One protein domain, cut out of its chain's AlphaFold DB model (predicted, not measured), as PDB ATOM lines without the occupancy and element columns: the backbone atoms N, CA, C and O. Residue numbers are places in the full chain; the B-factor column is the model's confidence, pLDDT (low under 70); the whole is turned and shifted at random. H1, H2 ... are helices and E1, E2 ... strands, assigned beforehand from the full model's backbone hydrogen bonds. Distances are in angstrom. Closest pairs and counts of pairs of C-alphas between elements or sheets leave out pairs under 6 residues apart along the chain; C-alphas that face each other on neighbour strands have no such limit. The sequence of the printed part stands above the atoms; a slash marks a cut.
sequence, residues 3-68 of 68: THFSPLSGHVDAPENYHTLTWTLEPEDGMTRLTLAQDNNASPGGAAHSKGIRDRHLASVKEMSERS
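AT A GLANCE: This is residues 3 to 68 of the 68 residues of an uncharacterized protein of Arthrobacter sp. SRS-W-1-2016 (UniProt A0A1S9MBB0). A long two-stranded hairpin, E1 and E2, has one long helix, H1, running lengthwise beside it on the E2 side, loosely packed, while residues 3 to 18 form a loop at the end of the hairpin away from its turn. Residues 63 to 68, of which 63 to 66 belong to H1, stick out free. The printed part has 66 residues, with named elements in the order E1, E2, H1; the sheet, in the order E1 - E2, is antiparallel, and the class is mixed, helices and strands. The whole is loose, with a radius of gyration of the C-alphas of 14.4 A, and rod-shaped, spanning 44 by 20 by 18 A.

HOW THE PARTS SIT: Residues 3 to 4 make a short antiparallel pairing with residues 19 to 20 of E1, residues 19 to 28. E1 and E2, residues 31 to 38, form a hairpin, with 164 degrees between their directions. N 22 and O 37 are 2.9 A apart and N 31 and O 28 are 2.7 A apart, both within hydrogen-bond range. The closest C-alphas of E2 and H1, residues 44 to 66, are those of Leu 36 and Arg 54, 7.2 A apart. E1 and H1 are apart. In H1, 17 of 19 O i to N i+4 pairs are within hydrogen-bond range.

IN THESE COORDINATES: E1 begins at C-alpha 19 (13.623, 43.285, -24.108) and is 27.7 A long. E2 is 22.9 A long and ends at C-alpha 38 (19.968, 43.718, -23.336). H1 is 34.1 A long and ends at C-alpha 66 (36.557, 27.596, -30.808).

THE WHOLE: The C-alphas farthest apart, those of Val 12 and Gly 30, are 45.0 A apart. The printed part has no cut, and the links E1 to E2 and E2 to H1 are tight. The mean pLDDT of the printed part is 76.2; residue 3, residues 6 to 10, residues 40 to 51 and residue 68 are under 70.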
ATOM      1  N   THR A   3      13.702  41.016 -30.359       66.69
ATOM      2  CA  THR A   3      12.859  41.399 -29.223       66.69
ATOM      3  C   THR A   3      12.309  40.152 -28.542       66.69
ATOM      4  O   THR A   3      11.803  39.255 -29.217       66.69
ATOM      5  N   HIS A   4      12.381  40.098 -27.215       71.44
ATOM      6  CA  HIS A   4      11.925  38.969 -26.407       71.44
ATOM      7  C   HIS A   4      11.029  39.447 -25.261       71.44
ATOM      8  O   HIS A   4      11.425  40.318 -24.490       71.44
ATOM      9  N   PHE A   5       9.849  38.842 -25.127       70.19
ATOM     10  CA  PHE A   5       8.964  39.013 -23.977       70.19
ATOM     11  C   PHE A   5       9.018  37.767 -23.092       70.19
ATOM     12  O   PHE A   5       8.933  36.641 -23.590       70.19
ATOM     13  N   SER A   6       9.146  37.969 -21.778       67.94
ATOM     14  CA  SER A   6       9.103  36.884 -20.799       67.94
ATOM     15  C   SER A   6       7.751  36.870 -20.083       67.94
ATOM     16  O   SER A   6       7.520  37.718 -19.215       67.94
ATOM     17  N   PRO A   7       6.870  35.889 -20.352       66.44
ATOM     18  CA  PRO A   7       5.602  35.761 -19.630       66.44
ATOM     19  C   PRO A   7       5.795  35.419 -18.142       66.44
ATOM     20  O   PRO A   7       4.885  35.595 -17.339       66.44
ATOM     21  N   LEU A   8       6.997  34.988 -17.744       67.81
ATOM     22  CA  LEU A   8       7.364  34.748 -16.345       67.81
ATOM     23  C   LEU A   8       7.616  36.041 -15.554       67.81
ATOM     24  O   LEU A   8       7.778  35.986 -14.338       67.81
ATOM     25  N   SER A   9       7.653  37.195 -16.224       66.19
ATOM     26  CA  SER A   9       7.817  38.498 -15.575       66.19
ATOM     27  C   SER A   9       6.575  38.953 -14.799       66.19
ATOM     28  O   SER A   9       6.677  39.836 -13.954       66.19
ATOM     29  N   GLY A  10       5.405  38.358 -15.068       68.88
ATOM     30  CA  GLY A  10       4.129  38.772 -14.474       68.88
ATOM     31  C   GLY A  10       3.584  40.097 -15.021       68.88
ATOM     32  O   GLY A  10       2.549  40.564 -14.548       68.88
ATOM     33  N   HIS A  11       4.254  40.696 -16.009       72.88
ATOM     34  CA  HIS A  11       3.779  41.884 -16.711       72.88
ATOM     35  C   HIS A  11       2.834  41.513 -17.857       72.88
ATOM     36  O   HIS A  11       2.858  40.397 -18.379       72.88
ATOM     37  N   VAL A  12       1.985  42.465 -18.242       79.38
ATOM     38  CA  VAL A  12       1.122  42.322 -19.418       79.38
ATOM     39  C   VAL A  12       1.967  42.317 -20.690       79.38
ATOM     40  O   VAL A  12       2.997  42.986 -20.765       79.38
ATOM     41  N   ASP A  13       1.526  41.567 -21.694       81.38
ATOM     42  CA  ASP A  13       2.150  41.576 -23.016       81.38
ATOM     43  C   ASP A  13       1.878  42.927 -23.692       81.38
ATOM     44  O   ASP A  13       0.824  43.159 -24.286       81.38
ATOM     45  N   ALA A  14       2.808  43.856 -23.502       77.00
ATOM     46  CA  ALA A  14       2.743  45.208 -24.021       77.00
ATOM     47  C   ALA A  14       4.135  45.635 -24.496       77.00
ATOM     48  O   ALA A  14       5.128  45.152 -23.943       77.00
ATOM     49  N   PRO A  15       4.244  46.537 -25.493       78.56
ATOM     50  CA  PRO A  15       5.526  46.899 -26.101       78.56
ATOM     51  C   PRO A  15       6.589  47.346 -25.092       78.56
ATOM     52  O   PRO A  15       7.771  47.077 -25.290       78.56
ATOM     53  N   GLU A  16       6.175  47.980 -23.991       73.50
ATOM     54  CA  GLU A  16       7.086  48.440 -22.936       73.50
ATOM     55  C   GLU A  16       7.705  47.308 -22.103       73.50
ATOM     56  O   GLU A  16       8.686  47.548 -21.406       73.50
ATOM     57  N   ASN A  17       7.197  46.076 -22.204       76.31
ATOM     58  CA  ASN A  17       7.667  44.907 -21.450       76.31
ATOM     59  C   ASN A  17       8.555  43.964 -22.280       76.31
ATOM     60  O   ASN A  17       8.936  42.889 -21.811       76.31
ATOM     61  N   TYR A  18       8.902  44.349 -23.510       75.19
ATOM     62  CA  TYR A  18       9.844  43.604 -24.342       75.19
ATOM     63  C   TYR A  18      11.280  44.016 -24.025       75.19
ATOM     64  O   TYR A  18      11.569  45.181 -23.751       75.19
ATOM     65  N   HIS A  19      12.187  43.048 -24.097       73.12
ATOM     66  CA  HIS A  19      13.623  43.285 -24.108       73.12
ATOM     67  C   HIS A  19      14.127  43.279 -25.543       73.12
ATOM     68  O   HIS A  19      13.846  42.346 -26.297       73.12
ATOM     69  N   THR A  20      14.938  44.257 -25.901       76.94
ATOM     70  CA  THR A  20      15.745  44.265 -27.113       76.94
ATOM     71  C   THR A  20      17.116  43.682 -26.814       76.94
ATOM     72  O   THR A  20      17.821  44.126 -25.907       76.94
ATOM     73  N   LEU A  21      17.521  42.712 -27.630       80.12
ATOM     74  CA  LEU A  21      18.875  42.180 -27.678       80.12
ATOM     75  C   LEU A  21      19.637  42.790 -28.853       80.12
ATOM     76  O   LEU A  21      19.215  42.701 -30.017       80.12
ATOM     77  N   THR A  22      20.801  43.348 -28.536       83.00
ATOM     78  CA  THR A  22      21.754  43.892 -29.502       83.00
ATOM     79  C   THR A  22      23.062  43.121 -29.406       83.00
ATOM     80  O   THR A  22      23.662  43.027 -28.337       83.00
ATOM     81  N   TRP A  23      23.498  42.589 -30.547       84.94
ATOM     82  CA  TRP A  23      24.777  41.908 -30.709       84.94
ATOM     83  C   TRP A  23      25.720  42.809 -31.495       84.94
ATOM     84  O   TRP A  23      25.343  43.295 -32.564       84.94
ATOM     85  N   THR A  24      26.933  43.010 -30.994       88.94
ATOM     86  CA  THR A  24      27.999  43.698 -31.733       88.94
ATOM     87  C   THR A  24      29.221  42.801 -31.844       88.94
ATOM     88  O   THR A  24      29.582  42.102 -30.899       88.94
ATOM     89  N   LEU A  25      29.824  42.810 -33.031       91.44
ATOM     90  CA  LEU A  25      31.038  42.080 -33.376       91.44
ATOM     91  C   LEU A  25      32.078  43.112 -33.789       91.44
ATOM     92  O   LEU A  25      31.836  43.891 -34.711       91.44
ATOM     93  N   GLU A  26      33.216  43.118 -33.113       93.19
ATOM     94  CA  GLU A  26      34.307  44.047 -33.392       93.19
ATOM     95  C   GLU A  26      35.623  43.271 -33.511       93.19
ATOM     96  O   GLU A  26      35.854  42.345 -32.731       93.19
ATOM     97  N   PRO A  27      36.495  43.608 -34.474       90.12
ATOM     98  CA  PRO A  27      37.833  43.031 -34.521       90.12
ATOM     99  C   PRO A  27      38.676  43.545 -33.344       90.12
ATOM    100  O   PRO A  27      38.667  44.739 -33.051       90.12
ATOM    101  N   GLU A  28      39.431  42.659 -32.693       91.06
ATOM    102  CA  GLU A  28      40.342  42.998 -31.590       91.06
ATOM    103  C   GLU A  28      41.581  42.092 -31.654       91.06
ATOM    104  O   GLU A  28      41.461  40.900 -31.408       91.06
ATOM    105  N   ASP A  29      42.747  42.630 -32.034       83.75
ATOM    106  CA  ASP A  29      44.065  41.962 -32.032       83.75
ATOM    107  C   ASP A  29      44.067  40.458 -32.388       83.75
ATOM    108  O   ASP A  29      44.512  39.600 -31.627       83.75
ATOM    109  N   GLY A  30      43.560  40.120 -33.579       85.69
ATOM    110  CA  GLY A  30      43.516  38.733 -34.069       85.69
ATOM    111  C   GLY A  30      42.379  37.880 -33.491       85.69
ATOM    112  O   GLY A  30      42.271  36.699 -33.810       85.69
ATOM    113  N   MET A  31      41.508  38.479 -32.685       87.62
ATOM    114  CA  MET A  31      40.279  37.914 -32.139       87.62
ATOM    115  C   MET A  31      39.060  38.736 -32.588       87.62
ATOM    116  O   MET A  31      39.164  39.765 -33.259       87.62
ATOM    117  N   THR A  32      37.871  38.255 -32.226       90.94
ATOM    118  CA  THR A  32      36.612  38.989 -32.392       90.94
ATOM    119  C   THR A  32      35.989  39.223 -31.027       90.94
ATOM    120  O   THR A  32      35.678  38.272 -30.307       90.94
ATOM    121  N   ARG A  33      35.763  40.488 -30.682       89.25
ATOM    122  CA  ARG A  33      34.993  40.871 -29.507       89.25
ATOM    123  C   ARG A  33      33.511  40.787 -29.826       89.25
ATOM    124  O   ARG A  33      32.998  41.544 -30.647       89.25
ATOM    125  N   LEU A  34      32.820  39.880 -29.148       89.69
ATOM    126  CA  LEU A  34      31.367  39.777 -29.179       89.69
ATOM    127  C   LEU A  34      30.782  40.426 -27.925       89.69
ATOM    128  O   LEU A  34      31.093  40.008 -26.811       89.69
ATOM    129  N   THR A  35      29.885  41.395 -28.099       87.44
ATOM    130  CA  THR A  35      29.127  41.991 -26.989       87.44
ATOM    131  C   THR A  35      27.639  41.706 -27.150       87.44
ATOM    132  O   THR A  35      27.077  41.891 -28.229       87.44
ATOM    133  N   LEU A  36      26.997  41.285 -26.057       83.69
ATOM    134  CA  LEU A  36      25.545  41.145 -25.950       83.69
ATOM    135  C   LEU A  36      24.993  42.195 -24.981       83.69
ATOM    136  O   LEU A  36      25.200  42.105 -23.767       83.69
ATOM    137  N   ALA A  37      24.261  43.168 -25.517       80.38
ATOM    138  CA  ALA A  37      23.506  44.145 -24.746       80.38
ATOM    139  C   ALA A  37      22.020  43.763 -24.714       80.38
ATOM    140  O   ALA A  37      21.452  43.356 -25.725       80.38
ATOM    141  N   GLN A  38      21.402  43.910 -23.545       77.56
ATOM    142  CA  GLN A  38      19.968  43.718 -23.336       77.56
ATOM    143  C   GLN A  38      19.422  44.938 -22.593       77.56
ATOM    144  O   GLN A  38      19.993  45.311 -21.563       77.56
ATOM    145  N   ASP A  39      18.362  45.553 -23.112       75.38
ATOM    146  CA  ASP A  39      17.670  46.677 -22.473       75.38
ATOM    147  C   ASP A  39      16.526  46.216 -21.539       75.38
ATOM    148  O   ASP A  39      16.307  45.021 -21.309       75.38
ATOM    149  N   ASN A  40      15.824  47.188 -20.948       62.78
ATOM    150  CA  ASN A  40      14.623  46.975 -20.135       62.78
ATOM    151  C   ASN A  40      14.803  46.050 -18.907       62.78
ATOM    152  O   ASN A  40      13.896  45.342 -18.485       62.78
ATOM    153  N   ASN A  41      15.980  46.066 -18.272       59.28
ATOM    154  CA  ASN A  41      16.238  45.360 -17.004       59.28
ATOM    155  C   ASN A  41      15.692  46.125 -15.774       59.28
ATOM    156  O   ASN A  41      16.307  46.109 -14.709       59.28
ATOM    157  N   ALA A  42      14.563  46.827 -15.910       50.62
ATOM    158  CA  ALA A  42      14.117  47.879 -14.986       50.62
ATOM    159  C   ALA A  42      13.697  47.406 -13.577       50.62
ATOM    160  O   ALA A  42      13.415  48.234 -12.715       50.62
ATOM    161  N   SER A  43      13.725  46.100 -13.296       55.50
ATOM    162  CA  SER A  43      13.438  45.549 -11.969       55.50
ATOM    163  C   SER A  43      14.688  44.886 -11.364       55.50
ATOM    164  O   SER A  43      15.306  44.051 -12.032       55.50
ATOM    165  N   PRO A  44      15.044  45.155 -10.088       51.12
ATOM    166  CA  PRO A  44      16.215  44.570  -9.418       51.12
ATOM    167  C   PRO A  44      16.280  43.033  -9.476       51.12
ATOM    168  O   PRO A  44      17.364  42.464  -9.590       51.12
ATOM    169  N   GLY A  45      15.127  42.353  -9.458       53.88
ATOM    170  CA  GLY A  45      15.039  40.895  -9.625       53.88
ATOM    171  C   GLY A  45      15.199  40.410 -11.075       53.88
ATOM    172  O   GLY A  45      15.724  39.324 -11.309       53.88
ATOM    173  N   GLY A  46      14.809  41.228 -12.058       57.31
ATOM    174  CA  GLY A  46      14.919  40.909 -13.486       57.31
ATOM    175  C   GLY A  46      16.351  41.019 -14.012       57.31
ATOM    176  O   GLY A  46      16.788  40.183 -14.801       57.31
ATOM    177  N   ALA A  47      17.125  41.987 -13.510       59.19
ATOM    178  CA  ALA A  47      18.515  42.195 -13.916       59.19
ATOM    179  C   ALA A  47      19.430  41.002 -13.574       59.19
ATOM    180  O   ALA A  47      20.267  40.612 -14.391       59.19
ATOM    181  N   ALA A  48      19.257  40.388 -12.397       60.03
ATOM    182  CA  ALA A  48      20.042  39.223 -11.981       60.03
ATOM    183  C   ALA A  48      19.706  37.970 -12.809       60.03
ATOM    184  O   ALA A  48      20.609  37.253 -13.243       60.03
ATOM    185  N   HIS A  49      18.419  37.740 -13.081       60.34
ATOM    186  CA  HIS A  49      17.972  36.618 -13.907       60.34
ATOM    187  C   HIS A  49      18.431  36.775 -15.371       60.34
ATOM    188  O   HIS A  49      18.966  35.833 -15.957       60.34
ATOM    189  N   SER A  50      18.325  37.987 -15.929       64.50
ATOM    190  CA  SER A  50      18.829  38.338 -17.268       64.50
ATOM    191  C   SER A  50      20.341  38.116 -17.394       64.50
ATOM    192  O   SER A  50      20.806  37.570 -18.397       64.50
ATOM    193  N   LYS A  51      21.121  38.465 -16.361       68.06
ATOM    194  CA  LYS A  51      22.577  38.259 -16.361       68.06
ATOM    195  C   LYS A  51      22.954  36.780 -16.500       68.06
ATOM    196  O   LYS A  51      23.786  36.454 -17.340       68.06
ATOM    197  N   GLY A  52      22.314  35.882 -15.749       70.44
ATOM    198  CA  GLY A  52      22.613  34.445 -15.826       70.44
ATOM    199  C   GLY A  52      22.358  33.845 -17.217       70.44
ATOM    200  O   GLY A  52      23.143  33.031 -17.701       70.44
ATOM    201  N   ILE A  53      21.294  34.289 -17.892       74.69
ATOM    202  CA  ILE A  53      20.988  33.875 -19.270       74.69
ATOM    203  C   ILE A  53      22.028  34.440 -20.250       74.69
ATOM    204  O   ILE A  53      22.526  33.705 -21.104       74.69
ATOM    205  N   ARG A  54      22.406  35.719 -20.100       74.38
ATOM    206  CA  ARG A  54      23.443  36.374 -20.916       74.38
ATOM    207  C   ARG A  54      24.778  35.636 -20.837       74.38
ATOM    208  O   ARG A  54      25.362  35.334 -21.876       74.38
ATOM    209  N   ASP A  55      25.228  35.321 -19.625       79.88
ATOM    210  CA  ASP A  55      26.511  34.655 -19.390       79.88
ATOM    211  C   ASP A  55      26.529  33.262 -20.043       79.88
ATOM    212  O   ASP A  55      27.492  32.894 -20.719       79.88
ATOM    213  N   ARG A  56      25.421  32.513 -19.938       81.56
ATOM    214  CA  ARG A  56      25.274  31.203 -20.591       81.56
ATOM    215  C   ARG A  56      25.302  31.300 -22.118       81.56
ATOM    216  O   ARG A  56      25.937  30.467 -22.763       81.56
ATOM    217  N   HIS A  57      24.627  32.290 -22.704       82.25
ATOM    218  CA  HIS A  57      24.631  32.482 -24.156       82.25
ATOM    219  C   HIS A  57      26.029  32.822 -24.680       82.25
ATOM    220  O   HIS A  57      26.470  32.214 -25.652       82.25
ATOM    221  N   LEU A  58      26.752  33.734 -24.020       85.62
ATOM    222  CA  LEU A  58      28.116  34.091 -24.421       85.62
ATOM    223  C   LEU A  58      29.074  32.897 -24.327       85.62
ATOM    224  O   LEU A  58      29.860  32.678 -25.246       85.62
ATOM    225  N   ALA A  59      28.966  32.087 -23.269       85.56
ATOM    226  CA  ALA A  59      29.764  30.872 -23.127       85.56
ATOM    227  C   ALA A  59      29.510  29.875 -24.272       85.56
ATOM    228  O   ALA A  59      30.460  29.369 -24.865       85.56
ATOM    229  N   SER A  60      28.241  29.646 -24.632       83.69
ATOM    230  CA  SER A  60      27.884  28.743 -25.733       83.69
ATOM    231  C   SER A  60      28.411  29.232 -27.082       83.69
ATOM    232  O   SER A  60      28.906  28.429 -27.867       83.69
ATOM    233  N   VAL A  61      28.318  30.537 -27.366       87.06
ATOM    234  CA  VAL A  61      28.831  31.099 -28.626       87.06
ATOM    235  C   VAL A  61      30.350  30.960 -28.704       87.06
ATOM    236  O   VAL A  61      30.876  30.582 -29.750       87.06
ATOM    237  N   LYS A  62      31.050  31.207 -27.591       87.62
ATOM    238  CA  LYS A  62      32.501  31.017 -27.510       87.62
ATOM    239  C   LYS A  62      32.891  29.566 -27.791       87.62
ATOM    240  O   LYS A  62      33.715  29.333 -28.669       87.62
ATOM    241  N   GLU A  63      32.261  28.607 -27.114       89.62
ATOM    242  CA  GLU A  63      32.540  27.179 -27.311       89.62
ATOM    243  C   GLU A  63      32.334  26.754 -28.773       89.62
ATOM    244  O   GLU A  63      33.172  26.066 -29.347       89.62
ATOM    245  N   MET A  64      31.238  27.186 -29.401       86.81
ATOM    246  CA  MET A  64      30.960  26.861 -30.803       86.81
ATOM    247  C   MET A  64      32.007  27.449 -31.756       86.81
ATOM    248  O   MET A  64      32.388  26.779 -32.711       86.81
ATOM    249  N   SER A  65      32.476  28.672 -31.490       85.12
ATOM    250  CA  SER A  65      33.475  29.352 -32.320       85.12
ATOM    251  C   SER A  65      34.885  28.782 -32.175       85.12
ATOM    252  O   SER A  65      35.684  28.924 -33.089       85.12
ATOM    253  N   GLU A  66      35.226  28.182 -31.037       87.56
ATOM    254  CA  GLU A  66      36.557  27.596 -30.808       87.56
ATOM    255  C   GLU A  66      36.685  26.171 -31.362       87.56
ATOM    256  O   GLU A  66      37.787  25.633 -31.450       87.56
ATOM    257  N   ARG A  67      35.561  25.543 -31.725       82.19
ATOM    258  CA  ARG A  67      35.513  24.190 -32.301       82.19
ATOM    259  C   ARG A  67      35.570  24.170 -33.832       82.19
ATOM    260  O   ARG A  67      35.658  23.076 -34.389       82.19
ATOM    261  N   SER A  68      35.446  25.325 -34.488       58.44
ATOM    262  CA  SER A  68      35.414  25.476 -35.951       58.44
ATOM    263  C   SER A  68      36.786  25.699 -36.563       58.44
ATOM    264  O   SER A  68      37.550  26.485 -35.963       58.44
TER     265      SER A  68